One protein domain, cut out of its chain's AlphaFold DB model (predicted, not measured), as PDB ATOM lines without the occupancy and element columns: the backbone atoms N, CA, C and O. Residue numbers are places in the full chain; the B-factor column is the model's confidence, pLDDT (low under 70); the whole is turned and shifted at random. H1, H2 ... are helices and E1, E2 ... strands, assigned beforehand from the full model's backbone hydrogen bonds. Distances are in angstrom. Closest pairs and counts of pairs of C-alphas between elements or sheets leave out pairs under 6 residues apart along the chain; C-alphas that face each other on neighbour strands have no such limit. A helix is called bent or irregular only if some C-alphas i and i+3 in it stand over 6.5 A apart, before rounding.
ATOM      1  N   LEU A  94     121.700 152.204 168.622       43.28
ATOM      2  CA  LEU A  94     122.665 151.121 168.836       43.28
ATOM      3  C   LEU A  94     124.015 151.500 168.209       43.28
ATOM      4  O   LEU A  94     124.077 151.810 167.022       43.28
ATOM      5  N   VAL A  95     125.100 151.436 168.986       38.59
ATOM      6  CA  VAL A  95     126.465 151.758 168.530       38.59
ATOM      7  C   VAL A  95     127.293 150.476 168.446       38.59
ATOM      8  O   VAL A  95     127.567 149.844 169.467       38.59
ATOM      9  N   ARG A  96     127.699 150.065 167.236       39.91
ATOM     10  CA  ARG A  96     128.463 148.825 167.006       39.91
ATOM     11  C   ARG A  96     129.914 149.119 166.587       39.91
ATOM     12  O   ARG A  96     130.118 149.844 165.615       39.91
ATOM     13  N   PRO A  97     130.942 148.554 167.253       39.00
ATOM     14  CA  PRO A  97     132.331 148.682 166.807       39.00
ATOM     15  C   PRO A  97     132.611 147.792 165.587       39.00
ATOM     16  O   PRO A  97     132.404 146.580 165.655       39.00
ATOM     17  N   LEU A  98     133.148 148.356 164.497       44.53
ATOM     18  CA  LEU A  98     133.569 147.579 163.324       44.53
ATOM     19  C   LEU A  98     134.907 146.848 163.586       44.53
ATOM     20  O   LEU A  98     135.938 147.519 163.726       44.53
ATOM     21  N   PRO A  99     134.966 145.496 163.573       40.78
ATOM     22  CA  PRO A  99     136.154 144.737 163.997       40.78
ATOM     23  C   PRO A  99     137.449 145.020 163.218       40.78
ATOM     24  O   PRO A  99     138.542 144.728 163.707       40.78
ATOM     25  N   HIS A 100     137.353 145.567 162.003       44.09
ATOM     26  CA  HIS A 100     138.499 145.825 161.120       44.09
ATOM     27  C   HIS A 100     138.781 147.319 160.883       44.09
ATOM     28  O   HIS A 100     139.761 147.664 160.227       44.09
ATOM     29  N   ARG A 101     137.983 148.233 161.456       39.09
ATOM     30  CA  ARG A 101     138.188 149.688 161.344       39.09
ATOM     31  C   ARG A 101     138.102 150.337 162.726       39.09
ATOM     32  O   ARG A 101     137.081 150.901 163.092       39.09
ATOM     33  N   ARG A 102     139.223 150.308 163.466       44.34
ATOM     34  CA  ARG A 102     139.398 150.750 164.879       44.34
ATOM     35  C   ARG A 102     139.077 152.234 165.196       44.34
ATOM     36  O   ARG A 102     139.486 152.724 166.242       44.34
ATOM     37  N   ARG A 103     138.422 152.963 164.288       45.41
ATOM     38  CA  ARG A 103     137.978 154.364 164.423       45.41
ATOM     39  C   ARG A 103     136.619 154.628 163.746       45.41
ATOM     40  O   ARG A 103     136.294 155.778 163.482       45.41
ATOM     41  N   LYS A 104     135.849 153.587 163.397       38.06
ATOM     42  CA  LYS A 104     134.486 153.729 162.864       38.06
ATOM     43  C   LYS A 104     133.521 152.868 163.678       38.06
ATOM     44  O   LYS A 104     133.701 151.656 163.781       38.06
ATOM     45  N   PHE A 105     132.512 153.524 164.235       44.88
ATOM     46  CA  PHE A 105     131.348 152.891 164.836       44.88
ATOM     47  C   PHE A 105     130.175 153.006 163.867       44.88
ATOM     48  O   PHE A 105     130.022 154.027 163.196       44.88
ATOM     49  N   GLU A 106     129.348 151.973 163.805       46.53
ATOM     50  CA  GLU A 106     128.083 152.014 163.078       46.53
ATOM     51  C   GLU A 106     126.977 152.385 164.063       46.53
ATOM     52  O   GLU A 106     126.763 151.695 165.062       46.53
ATOM     53  N   VAL A 107     126.329 153.519 163.801       50.88
ATOM     54  CA  VAL A 107     125.294 154.110 164.652       50.88
ATOM     55  C   VAL A 107     123.943 153.845 163.997       50.88
ATOM     56  O   VAL A 107     123.608 154.440 162.974       50.88
ATOM     57  N   TYR A 108     123.177 152.924 164.574       57.81
ATOM     58  CA  TYR A 108     121.885 152.490 164.060       57.81
ATOM     59  C   TYR A 108     120.754 153.117 164.876       57.81
ATOM     60  O   TYR A 108     120.512 152.720 166.016       57.81
ATOM     61  N   GLY A 109     120.043 154.079 164.287       64.25
ATOM     62  CA  GLY A 109     118.764 154.544 164.822       64.25
ATOM     63  C   GLY A 109     117.658 153.520 164.553       64.25
ATOM     64  O   GLY A 109     117.608 152.950 163.462       64.25
ATOM     65  N   VAL A 110     116.750 153.305 165.511       69.25
ATOM     66  CA  VAL A 110     115.660 152.307 165.392       69.25
ATOM     67  C   VAL A 110     114.846 152.490 164.104       69.25
ATOM     68  O   VAL A 110     114.639 151.527 163.367       69.25
ATOM     69  N   ASN A 111     114.472 153.725 163.763       74.50
ATOM     70  CA  ASN A 111     113.713 154.022 162.541       74.50
ATOM     71  C   ASN A 111     114.513 153.699 161.266       74.50
ATOM     72  O   ASN A 111     113.952 153.192 160.299       74.50
ATOM     73  N   SER A 112     115.832 153.918 161.274       75.44
ATOM     74  CA  SER A 112     116.719 153.552 160.162       75.44
ATOM     75  C   SER A 112     116.831 152.036 159.991       75.44
ATOM     76  O   SER A 112     116.925 151.560 158.863       75.44
ATOM     77  N   VAL A 113     116.783 151.267 161.086       73.38
ATOM     78  CA  VAL A 113     116.739 149.795 161.047       73.38
ATOM     79  C   VAL A 113     115.395 149.304 160.510       73.38
ATOM     80  O   VAL A 113     115.385 148.455 159.625       73.38
ATOM     81  N   ILE A 114     114.273 149.866 160.972       76.31
ATOM     82  CA  ILE A 114     112.925 149.547 160.464       76.31
ATOM     83  C   ILE A 114     112.845 149.818 158.952       76.31
ATOM     84  O   ILE A 114     112.411 148.948 158.198       76.31
ATOM     85  N   GLN A 115     113.343 150.974 158.497       80.44
ATOM     86  CA  GLN A 115     113.376 151.350 157.082       80.44
ATOM     87  C   GLN A 115     114.295 150.435 156.253       80.44
ATOM     88  O   GLN A 115     113.874 149.920 155.220       80.44
ATOM     89  N   ALA A 116     115.529 150.178 156.705       78.44
ATOM     90  CA  ALA A 116     116.482 149.322 155.988       78.44
ATOM     91  C   ALA A 116     116.041 147.847 155.933       78.44
ATOM     92  O   ALA A 116     116.279 147.161 154.939       78.44
ATOM     93  N   LEU A 117     115.362 147.361 156.975       80.81
ATOM     94  CA  LEU A 117     114.744 146.035 157.002       80.81
ATOM     95  C   LEU A 117     113.346 146.012 156.362       80.81
ATOM     96  O   LEU A 117     112.748 144.936 156.310       80.81
ATOM     97  N   ASN A 118     112.843 147.140 155.841       88.81
ATOM     98  CA  ASN A 118     111.492 147.321 155.297       88.81
ATOM     99  C   ASN A 118     110.423 146.609 156.149       88.81
ATOM    100  O   ASN A 118     109.739 145.695 155.684       88.81
ATOM    101  N   LEU A 119     110.387 146.943 157.440       85.38
ATOM    102  CA  LEU A 119     109.447 146.406 158.424       85.38
ATOM    103  C   LEU A 119     108.258 147.369 158.592       85.38
ATOM    104  O   LEU A 119     108.495 148.574 158.665       85.38
ATOM    105  N   PRO A 120     107.002 146.889 158.713       87.19
ATOM    106  CA  PRO A 120     105.844 147.787 158.782       87.19
ATOM    107  C   PRO A 120     105.785 148.669 160.040       87.19
ATOM    108  O   PRO A 120     105.197 149.744 160.000       87.19
ATOM    109  N   SER A 121     106.362 148.231 161.168       86.81
ATOM    110  CA  SER A 121     106.392 149.010 162.416       86.81
ATOM    111  C   SER A 121     107.471 148.527 163.398       86.81
ATOM    112  O   SER A 121     108.171 147.540 163.147       86.81
ATOM    113  N   HIS A 122     107.577 149.196 164.551       83.62
ATOM    114  CA  HIS A 122     108.452 148.791 165.655       83.62
ATOM    115  C   HIS A 122     108.073 147.420 166.243       83.62
ATOM    116  O   HIS A 122     108.956 146.615 166.530       83.62
ATOM    117  N   GLU A 123     106.778 147.103 166.335       86.06
ATOM    118  CA  GLU A 123     106.288 145.809 166.840       86.06
ATOM    119  C   GLU A 123     106.797 144.647 165.973       86.06
ATOM    120  O   GLU A 123     107.168 143.592 166.489       86.06
ATOM    121  N   HIS A 124     106.907 144.858 164.656       87.12
ATOM    122  CA  HIS A 124     107.469 143.875 163.729       87.12
ATOM    123  C   HIS A 124     108.985 143.699 163.911       87.12
ATOM    124  O   HIS A 124     109.491 142.593 163.732       87.12
ATOM    125  N   LEU A 125     109.722 144.745 164.306       85.56
ATOM    126  CA  LEU A 125     111.141 144.622 164.668       85.56
ATOM    127  C   LEU A 125     111.315 143.825 165.968       85.56
ATOM    128  O   LEU A 125     112.152 142.928 166.022       85.56
ATOM    129  N   VAL A 126     110.493 144.101 166.984       84.69
ATOM    130  CA  VAL A 126     110.477 143.349 168.250       84.69
ATOM    131  C   VAL A 126     110.136 141.874 168.010       84.69
ATOM    132  O   VAL A 126     110.843 140.994 168.502       84.69
ATOM    133  N   LEU A 127     109.119 141.589 167.189       86.12
ATOM    134  CA  LEU A 127     108.746 140.229 166.793       86.12
ATOM    135  C   LEU A 127     109.869 139.527 166.011       86.12
ATOM    136  O   LEU A 127     110.198 138.381 166.304       86.12
ATOM    137  N   PHE A 128     110.500 140.216 165.056       85.75
ATOM    138  CA  PHE A 128     111.634 139.675 164.305       85.75
ATOM    139  C   PHE A 128     112.798 139.297 165.231       85.75
ATOM    140  O   PHE A 128     113.321 138.188 165.136       85.75
ATOM    141  N   CYS A 129     113.165 140.164 166.178       83.44
ATOM    142  CA  CYS A 129     114.206 139.870 167.161       83.44
ATOM    143  C   CYS A 129     113.832 138.722 168.116       83.44
ATOM    144  O   CYS A 129     114.707 137.931 168.467       83.44
ATOM    145  N   ALA A 130     112.551 138.573 168.472       83.12
ATOM    146  CA  ALA A 130     112.041 137.448 169.265       83.12
ATOM    147  C   ALA A 130     112.144 136.082 168.561       83.12
ATOM    148  O   ALA A 130     112.058 135.057 169.236       83.12
ATOM    149  N   ILE A 131     112.337 136.055 167.239       84.38
ATOM    150  CA  ILE A 131     112.285 134.836 166.413       84.38
ATOM    151  C   ILE A 131     113.627 134.525 165.730       84.38
ATOM    152  O   ILE A 131     113.978 133.361 165.584       84.38
ATOM    153  N   ALA A 132     114.404 135.531 165.317       79.19
ATOM    154  CA  ALA A 132     115.561 135.373 164.420       79.19
ATOM    155  C   ALA A 132     116.818 134.698 165.025       79.19
ATOM    156  O   ALA A 132     117.899 134.794 164.439       79.19
ATOM    157  N   GLY A 133     116.685 134.023 166.170       73.62
ATOM    158  CA  GLY A 133     117.777 133.460 166.963       73.62
ATOM    159  C   GLY A 133     118.362 134.476 167.938       73.62
ATOM    160  O   GLY A 133     119.020 135.435 167.539       73.62
ATOM    161  N   ASN A 134     118.129 134.258 169.228       79.31
ATOM    162  CA  ASN A 134     118.642 135.079 170.318       79.31
ATOM    163  C   ASN A 134     118.845 134.216 171.586       79.31
ATOM    164  O   ASN A 134     118.479 133.044 171.615       79.31
ATOM    165  N   ASP A 135     119.423 134.797 172.635       76.44
ATOM    166  CA  ASP A 135     119.760 134.102 173.886       76.44
ATOM    167  C   ASP A 135     118.538 133.491 174.636       76.44
ATOM    168  O   ASP A 135     118.727 132.578 175.439       76.44
ATOM    169  N   TYR A 136     117.295 133.928 174.362       73.06
ATOM    170  CA  TYR A 136     116.047 133.355 174.907       73.06
ATOM    171  C   TYR A 136     115.342 132.348 173.988       73.06
ATOM    172  O   TYR A 136     114.624 131.477 174.480       73.06
ATOM    173  N   SER A 137     115.482 132.471 172.667       78.94
ATOM    174  CA  SER A 137     114.806 131.602 171.695       78.94
ATOM    175  C   SER A 137     115.719 131.242 170.530       78.94
ATOM    176  O   SER A 137     116.319 132.095 169.867       78.94
ATOM    177  N   ARG A 138     115.796 129.940 170.237       77.12
ATOM    178  CA  ARG A 138     116.471 129.460 169.030       77.12
ATOM    179  C   ARG A 138     115.694 129.917 167.798       77.12
ATOM    180  O   ARG A 138     114.475 130.026 167.818       77.12
ATOM    181  N   ASN A 139     116.434 130.171 166.729       77.94
ATOM    182  CA  ASN A 139     115.872 130.419 165.412       77.94
ATOM    183  C   ASN A 139     115.104 129.158 164.950       77.94
ATOM    184  O   ASN A 139     115.699 128.081 165.054       77.94
ATOM    185  N   PRO A 140     113.851 129.257 164.457       73.25
ATOM    186  CA  PRO A 140     113.070 128.086 164.055       73.25
ATOM    187  C   PRO A 140     113.834 127.260 163.017       73.25
ATOM    188  O   PRO A 140     114.447 127.810 162.093       73.25
ATOM    189  N   GLU A 141     113.858 125.941 163.198       65.62
ATOM    190  CA  GLU A 141     114.752 125.068 162.432       65.62
ATOM    191  C   GLU A 141     114.478 125.180 160.926       65.62
ATOM    192  O   GLU A 141     113.335 125.264 160.480       65.62
ATOM    193  N   THR A 142     115.547 125.190 160.128       68.31
ATOM    194  CA  THR A 142     115.558 125.436 158.669       68.31
ATOM    195  C   THR A 142     115.121 126.839 158.196       68.31
ATOM    196  O   THR A 142     115.504 127.243 157.096       68.31
ATOM    197  N   LEU A 143     114.440 127.663 159.008       74.69
ATOM    198  CA  LEU A 143     114.125 129.055 158.649       74.69
ATOM    199  C   LEU A 143     115.287 130.008 158.952       74.69
ATOM    200  O   LEU A 143     115.384 130.572 160.035       74.69
ATOM    201  N   GLY A 144     116.150 130.279 157.971       73.75
ATOM    202  CA  GLY A 144     117.157 131.344 158.088       73.75
ATOM    203  C   GLY A 144     116.545 132.743 158.302       73.75
ATOM    204  O   GLY A 144     115.423 133.016 157.869       73.75
ATOM    205  N   SER A 145     117.300 133.674 158.898       77.44
ATOM    206  CA  SER A 145     116.815 135.016 159.286       77.44
ATOM    207  C   SER A 145     116.189 135.823 158.132       77.44
ATOM    208  O   SER A 145     115.295 136.632 158.363       77.44
ATOM    209  N   ILE A 146     116.595 135.581 156.879       81.75
ATOM    210  CA  ILE A 146     115.987 136.186 155.676       81.75
ATOM    211  C   ILE A 146     114.536 135.712 155.475       81.75
ATOM    212  O   ILE A 146     113.668 136.510 155.120       81.75
ATOM    213  N   ASN A 147     114.251 134.431 155.719       86.44
ATOM    214  CA  ASN A 147     112.898 133.883 155.617       86.44
ATOM    215  C   ASN A 147     112.028 134.368 156.781       86.44
ATOM    216  O   ASN A 147     110.895 134.776 156.547       86.44
ATOM    217  N   ASN A 148     112.582 134.468 157.993       87.19
ATOM    218  CA  ASN A 148     111.878 135.085 159.124       87.19
ATOM    219  C   ASN A 148     111.530 136.549 158.855       87.19
ATOM    220  O   ASN A 148     110.401 136.954 159.108       87.19
ATOM    221  N   LEU A 149     112.436 137.325 158.253       86.94
ATOM    222  CA  LEU A 149     112.148 138.704 157.855       86.94
ATOM    223  C   LEU A 149     111.026 138.776 156.802       86.94
ATOM    224  O   LEU A 149     110.135 139.616 156.904       86.94
ATOM    225  N   ARG A 150     111.024 137.871 155.813       90.75
ATOM    226  CA  ARG A 150     109.952 137.764 154.803       90.75
ATOM    227  C   ARG A 150     108.599 137.379 155.410       90.75
ATOM    228  O   ARG A 150     107.586 137.919 154.979       90.75
ATOM    229  N   LEU A 151     108.578 136.465 156.379       91.94
ATOM    230  CA  LEU A 151     107.366 136.029 157.077       91.94
ATOM    231  C   LEU A 151     106.830 137.126 158.004       91.94
ATOM    232  O   LEU A 151     105.655 137.463 157.923       91.94
ATOM    233  N   VAL A 152     107.687 137.759 158.813       90.81
ATOM    234  CA  VAL A 152     107.295 138.858 159.713       90.81
ATOM    235  C   VAL A 152     106.741 140.063 158.941       90.81
ATOM    236  O   VAL A 152     105.783 140.671 159.400       90.81
ATOM    237  N   ARG A 153     107.240 140.370 157.734       91.94
ATOM    238  CA  ARG A 153     106.636 141.397 156.856       91.94
ATOM    239  C   ARG A 153     105.228 141.055 156.336       91.94
ATOM    240  O   ARG A 153     104.557 141.955 155.845       91.94
ATOM    241  N   LYS A 154     104.795 139.787 156.388       92.06
ATOM    242  CA  LYS A 154     103.435 139.346 156.013       92.06
ATOM    243  C   LYS A 154     102.463 139.311 157.195       92.06
ATOM    244  O   LYS A 154     101.263 139.164 156.981       92.06
ATOM    245  N   VAL A 155     102.965 139.392 158.425       93.44
ATOM    246  CA  VAL A 155     102.132 139.445 159.629       93.44
ATOM    247  C   VAL A 155     101.374 140.770 159.637       93.44
ATOM    248  O   VAL A 155     101.953 141.821 159.375       93.44
ATOM    249  N   ALA A 156     100.075 140.726 159.927       91.12
ATOM    250  CA  ALA A 156      99.296 141.938 160.131       91.12
ATOM    251  C   ALA A 156      99.663 142.571 161.480       91.12
ATOM    252  O   ALA A 156      99.820 141.868 162.481       91.12
ATOM    253  N   TRP A 157      99.754 143.902 161.532       91.94
ATOM    254  CA  TRP A 157      99.957 144.602 162.798       91.94
ATOM    255  C   TRP A 157      98.850 144.251 163.798       91.94
ATOM    256  O   TRP A 157      97.661 144.270 163.461       91.94
ATOM    257  N   ASN A 158      99.219 143.980 165.049       90.00
ATOM    258  CA  ASN A 158      98.243 143.826 166.113       90.00
ATOM    259  C   ASN A 158      98.761 144.351 167.453       90.00
ATOM    260  O   ASN A 158      99.890 144.079 167.847       90.00
ATOM    261  N   LYS A 159      97.881 145.016 168.212       83.75
ATOM    262  CA  LYS A 159      98.155 145.464 169.587       83.75
ATOM    263  C   LYS A 159      98.533 144.303 170.527       83.75
ATOM    264  O   LYS A 159      99.204 144.523 171.531       83.75
ATOM    265  N   SER A 160      98.124 143.069 170.207       88.25
ATOM    266  CA  SER A 160      98.591 141.850 170.870       88.25
ATOM    267  C   SER A 160      99.775 141.230 170.126       88.25
ATOM    268  O   SER A 160      99.606 140.548 169.113       88.25
ATOM    269  N   TYR A 161     100.970 141.373 170.700       87.56
ATOM    270  CA  TYR A 161     102.184 140.673 170.267       87.56
ATOM    271  C   TYR A 161     102.000 139.146 170.170       87.56
ATOM    272  O   TYR A 161     102.531 138.524 169.254       87.56
ATOM    273  N   ASN A 162     101.202 138.538 171.059       89.88
ATOM    274  CA  ASN A 162     100.890 137.105 170.991       89.88
ATOM    275  C   ASN A 162     100.092 136.752 169.726       89.88
ATOM    276  O   ASN A 162     100.348 135.718 169.120       89.88
ATOM    277  N   LYS A 163      99.167 137.621 169.289       93.06
ATOM    278  CA  LYS A 163      98.421 137.407 168.042       93.06
ATOM    279  C   LYS A 163      99.341 137.530 166.825       93.06
ATOM    280  O   LYS A 163      99.313 136.654 165.971       93.06
ATOM    281  N   MET A 164     100.230 138.528 166.804       94.25
ATOM    282  CA  MET A 164     101.250 138.647 165.752       94.25
ATOM    283  C   MET A 164     102.191 137.427 165.698       94.25
ATOM    284  O   MET A 164     102.578 136.995 164.614       94.25
ATOM    285  N   LEU A 165     102.537 136.836 166.848       93.19
ATOM    286  CA  LEU A 165     103.315 135.596 166.914       93.19
ATOM    287  C   LEU A 165     102.536 134.391 166.365       93.19
ATOM    288  O   LEU A 165     103.092 133.615 165.595       93.19
ATOM    289  N   GLN A 166     101.254 134.245 166.702       93.69
ATOM    290  CA  GLN A 166     100.403 133.180 166.155       93.69
ATOM    291  C   GLN A 166     100.184 133.334 164.644       93.69
ATOM    292  O   GLN A 166     100.229 132.351 163.903       93.69
ATOM    293  N   ASP A 167     100.028 134.571 164.169       94.56
ATOM    294  CA  ASP A 167      99.981 134.897 162.747       94.56
ATOM    295  C   ASP A 167     101.308 134.543 162.046       94.56
ATOM    296  O   ASP A 167     101.280 133.910 160.989       94.56
ATOM    297  N   TYR A 168     102.464 134.842 162.655       94.81
ATOM    298  CA  TYR A 168     103.772 134.391 162.157       94.81
ATOM    299  C   TYR A 168     103.868 132.859 162.098       94.81
ATOM    300  O   TYR A 168     104.237 132.322 161.056       94.81
ATOM    301  N   LEU A 169     103.524 132.144 163.177       93.12
ATOM    302  CA  LEU A 169     103.688 130.687 163.255       93.12
ATOM    303  C   LEU A 169     102.759 129.943 162.292       93.12
ATOM    304  O   LEU A 169     103.138 128.898 161.763       93.12
ATOM    305  N   ARG A 170     101.583 130.500 161.983       93.69
ATOM    306  CA  ARG A 170     100.710 129.993 160.917       93.69
ATOM    307  C   ARG A 170     101.374 130.104 159.541       93.69
ATOM    308  O   ARG A 170     101.386 129.124 158.798       93.69
ATOM    309  N   GLU A 171     101.953 131.255 159.196       92.44
ATOM    310  CA  GLU A 171     102.646 131.416 157.907       92.44
ATOM    311  C   GLU A 171     103.973 130.634 157.851       92.44
ATOM    312  O   GLU A 171     104.319 130.087 156.803       92.44
ATOM    313  N   ALA A 172     104.681 130.499 158.978       90.81
ATOM    314  CA  ALA A 172     105.852 129.636 159.111       90.81
ATOM    315  C   ALA A 172     105.490 128.157 158.901       90.81
ATOM    316  O   ALA A 172     106.182 127.467 158.159       90.81
ATOM    317  N   SER A 173     104.369 127.687 159.464       91.50
ATOM    318  CA  SER A 173     103.891 126.306 159.282       91.50
ATOM    319  C   SER A 173     103.587 125.992 157.815       91.50
ATOM    320  O   SER A 173     104.012 124.957 157.304       91.50
ATOM    321  N   LYS A 174     102.927 126.919 157.097       91.06
ATOM    322  CA  LYS A 174     102.711 126.805 155.641       91.06
ATOM    323  C   LYS A 174     104.025 126.727 154.861       91.06
ATOM    324  O   LYS A 174     104.107 125.989 153.886       91.06
ATOM    325  N   MET A 175     105.036 127.502 155.262       88.19
ATOM    326  CA  MET A 175     106.338 127.542 154.589       88.19
ATOM    327  C   MET A 175     107.218 126.320 154.899       88.19
ATOM    328  O   MET A 175     108.041 125.945 154.069       88.19
ATOM    329  N   LEU A 176     107.056 125.713 156.077       85.81
ATOM    330  CA  LEU A 176     107.844 124.568 156.541       85.81
ATOM    331  C   LEU A 176     107.223 123.201 156.224       85.81
ATOM    332  O   LEU A 176     107.915 122.193 156.335       85.81
ATOM    333  N   GLY A 177     105.925 123.134 155.916       86.06
ATOM    334  CA  GLY A 177     105.204 121.862 155.765       86.06
ATOM    335  C   GLY A 177     105.034 121.069 157.074       86.06
ATOM    336  O   GLY A 177     104.508 119.961 157.049       86.06
ATOM    337  N   ARG A 178     105.448 121.633 158.219       86.19
ATOM    338  CA  ARG A 178     105.300 121.063 159.569       86.19
ATOM    339  C   ARG A 178     104.604 122.067 160.488       86.19
ATOM    340  O   ARG A 178     104.725 123.273 160.286       86.19
ATOM    341  N   ASN A 179     103.906 121.588 161.515       85.81
ATOM    342  CA  ASN A 179     103.261 122.464 162.494       85.81
ATOM    343  C   ASN A 179     104.315 123.182 163.360       85.81
ATOM    344  O   ASN A 179     104.958 122.546 164.190       85.81
ATOM    345  N   ALA A 180     104.467 124.495 163.182       84.38
ATOM    346  CA  ALA A 180     105.369 125.337 163.971       84.38
ATOM    347  C   ALA A 180     104.718 125.899 165.252       84.38
ATOM    348  O   ALA A 180     105.406 126.503 166.070       84.38
ATOM    349  N   ALA A 181     103.409 125.707 165.470       84.25
ATOM    350  CA  ALA A 181     102.728 126.201 166.673       84.25
ATOM    351  C   ALA A 181     103.212 125.515 167.969       84.25
ATOM    352  O   ALA A 181     103.097 126.091 169.048       84.25
ATOM    353  N   SER A 182     103.823 124.330 167.875       81.69
ATOM    354  CA  SER A 182     104.532 123.684 168.991       81.69
ATOM    355  C   SER A 182     105.690 124.535 169.534       81.69
ATOM    356  O   SER A 182     105.970 124.497 170.730       81.69
ATOM    357  N   GLU A 183     106.322 125.356 168.691       80.69
ATOM    358  CA  GLU A 183     107.412 126.253 169.085       80.69
ATOM    359  C   GLU A 183     106.897 127.560 169.744       80.69
ATOM    360  O   GLU A 183     107.695 128.341 170.272       80.69
ATOM    361  N   GLU A 184     105.572 127.804 169.787       85.81
ATOM    362  CA  GLU A 184     104.976 129.049 170.312       85.81
ATOM    363  C   GLU A 184     105.406 129.350 171.755       85.81
ATOM    364  O   GLU A 184     105.683 130.504 172.091       85.81
ATOM    365  N   GLY A 185     105.522 128.322 172.602       81.31
ATOM    366  CA  GLY A 185     105.960 128.473 173.992       81.31
ATOM    367  C   GLY A 185     107.352 129.104 174.121       81.31
ATOM    368  O   GLY A 185     107.551 129.985 174.959       81.31
ATOM    369  N   HIS A 186     108.295 128.725 173.254       79.62
ATOM    370  CA  HIS A 186     109.662 129.256 173.268       79.62
ATOM    371  C   HIS A 186     109.700 130.721 172.817       79.62
ATOM    372  O   HIS A 186     110.301 131.568 173.483       79.62
ATOM    373  N   PHE A 187     108.998 131.053 171.731       85.75
ATOM    374  CA  PHE A 187     108.936 132.429 171.241       85.75
ATOM    375  C   PHE A 187     108.161 133.356 172.186       85.75
ATOM    376  O   PHE A 187     108.564 134.505 172.358       85.75
ATOM    377  N   ARG A 188     107.120 132.867 172.880       84.62
ATOM    378  CA  ARG A 188     106.407 133.634 173.919       84.62
ATOM    379  C   ARG A 188     107.312 134.071 175.072       84.62
ATOM    380  O   ARG A 188     107.090 135.156 175.607       84.62
ATOM    381  N   VAL A 189     108.325 133.287 175.454       78.69
ATOM    382  CA  VAL A 189     109.288 133.685 176.501       78.69
ATOM    383  C   VAL A 189     110.168 134.839 176.018       78.69
ATOM    384  O   VAL A 189     110.197 135.887 176.663       78.69
ATOM    385  N   ALA A 190     110.813 134.700 174.855       78.94
ATOM    386  CA  ALA A 190     111.649 135.759 174.281       78.94
ATOM    387  C   ALA A 190     110.852 137.052 174.026       78.94
ATOM    388  O   ALA A 190     111.266 138.146 174.416       78.94
ATOM    389  N   LEU A 191     109.658 136.915 173.441       80.81
ATOM    390  CA  LEU A 191     108.747 138.021 173.159       80.81
ATOM    391  C   LEU A 191     108.258 138.695 174.447       80.81
ATOM    392  O   LEU A 191     108.196 139.922 174.491       80.81
ATOM    393  N   ARG A 192     107.990 137.939 175.526       80.50
ATOM    394  CA  ARG A 192     107.671 138.512 176.845       80.50
ATOM    395  C   ARG A 192     108.819 139.365 177.376       80.50
ATOM    396  O   ARG A 192     108.540 140.441 177.884       80.50
ATOM    397  N   VAL A 193     110.082 138.949 177.259       75.69
ATOM    398  CA  VAL A 193     111.191 139.777 177.772       75.69
ATOM    399  C   VAL A 193     111.423 141.026 176.920       75.69
ATOM    400  O   VAL A 193     111.648 142.106 177.464       75.69
ATOM    401  N   PHE A 194     111.300 140.931 175.595       72.88
ATOM    402  CA  PHE A 194     111.415 142.110 174.734       72.88
ATOM    403  C   PHE A 194     110.233 143.092 174.870       72.88
ATOM    404  O   PHE A 194     110.390 144.267 174.544       72.88
ATOM    405  N   THR A 195     109.080 142.658 175.396       73.75
ATOM    406  CA  THR A 195     107.876 143.500 175.570       73.75
ATOM    407  C   THR A 195     107.568 143.886 177.023       73.75
ATOM    408  O   THR A 195     106.886 144.884 177.253       73.75
ATOM    409  N   SER A 196     108.116 143.201 178.030       60.88
ATOM    410  CA  SER A 196     107.937 143.578 179.442       60.88
ATOM    411  C   SER A 196     108.593 144.923 179.775       60.88
ATOM    412  O   SER A 196     108.075 145.665 180.607       60.88
ATOM    413  N   GLY A 197     109.646 145.304 179.038       48.31
ATOM    414  CA  GLY A 197     110.238 146.649 179.063       48.31
ATOM    415  C   GLY A 197     109.326 147.778 178.547       48.31
ATOM    416  O   GLY A 197     109.673 148.950 178.692       48.31
ATOM    417  N   TYR A 198     108.164 147.455 177.966       36.62
ATOM    418  CA  TYR A 198     107.086 148.413 177.691       36.62
ATOM    419  C   TYR A 198     106.087 148.503 178.859       36.62
ATOM    420  O   TYR A 198     105.702 149.606 179.253       36.62
ATOM    421  N   GLN A 199     105.672 147.361 179.427       34.91
ATOM    422  CA  GLN A 199     104.555 147.296 180.382       34.91
ATOM    423  C   GLN A 199     104.812 148.050 181.696       34.91
ATOM    424  O   GLN A 199     103.900 148.702 182.200       34.91
TER     425      GLN A 199
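This is residues 94 to 199 of the 577 residues of an uncharacterized protein of Lobosporangium transversale (UniProt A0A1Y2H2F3). Four helices form a body with H2 in its middle and H3, H4 and H5 packed round it, mostly crossed; a small strand hairpin, E1 and E2, reaches out as an arm, with H1 at its base. The printed part has 106 residues, in the order E1, E2, H1, H2, H3, H4, H5, mostly helix, with one antiparallel sheet, E1 - E2. It is compact, with a radius of gyration of the C-alphas of 14.7 A, and spans 47 by 31 by 24 A.

Find C-alpha 94 at (122.665, 151.121, 168.836), where E1 begins, residues 94 to 97, 10.2 A. Next come E2, residues 105 to 109, 12.7 A; H1, 110 to 116, 9.9 A; H2, 122 to 131, 14.5 A; H3, 145 to 152, 10.3 A; and H4, 161 to 176, 21.9 A. H5, 181 to 199, 25.2 A, ends at C-alpha 199 (104.555, 147.296, 180.382); it is irregular, with C-alphas 182 and 185 7.1 A apart, and has a kink of 43 degrees near residue 193.

In the E1 and E2 hairpin, look at N 96 and O 106, 2.9 A apart. H1 is close to H2 but not clearly touching; closest C-alphas Ile 114 and Leu 125, 6.7 A. H2 touches H3 at Phe 128 and Val 152, 6.4 A; H4, through 161 to 165 alone, at Leu 127 and Leu 165, 7.1 A; and H5, through 187 to 195 alone, at Ala 130 and Leu 191, 5.1 A. H3 touches H4, through 168 to 172 alone, at Val 152 and Tyr 168, 6.2 A. H4 and H5 form a helical hairpin, a shallow tilt of 31 degrees, opposite ways; closest C-alphas Leu 169 and Ala 181, 5.7 A. H3 and H5 are apart. Each O i to N i+4 pair is within hydrogen-bond range in H1 to H4, 10 of 15 in H5.

The farthest C-alphas, Arg 103 and Asn 179, are 47.2 A apart. The printed part has no cut; the H2 to H3 link is long. Look for pLDDT under 70 at residues 94 to 110, 141 to 142 and 196 to 199.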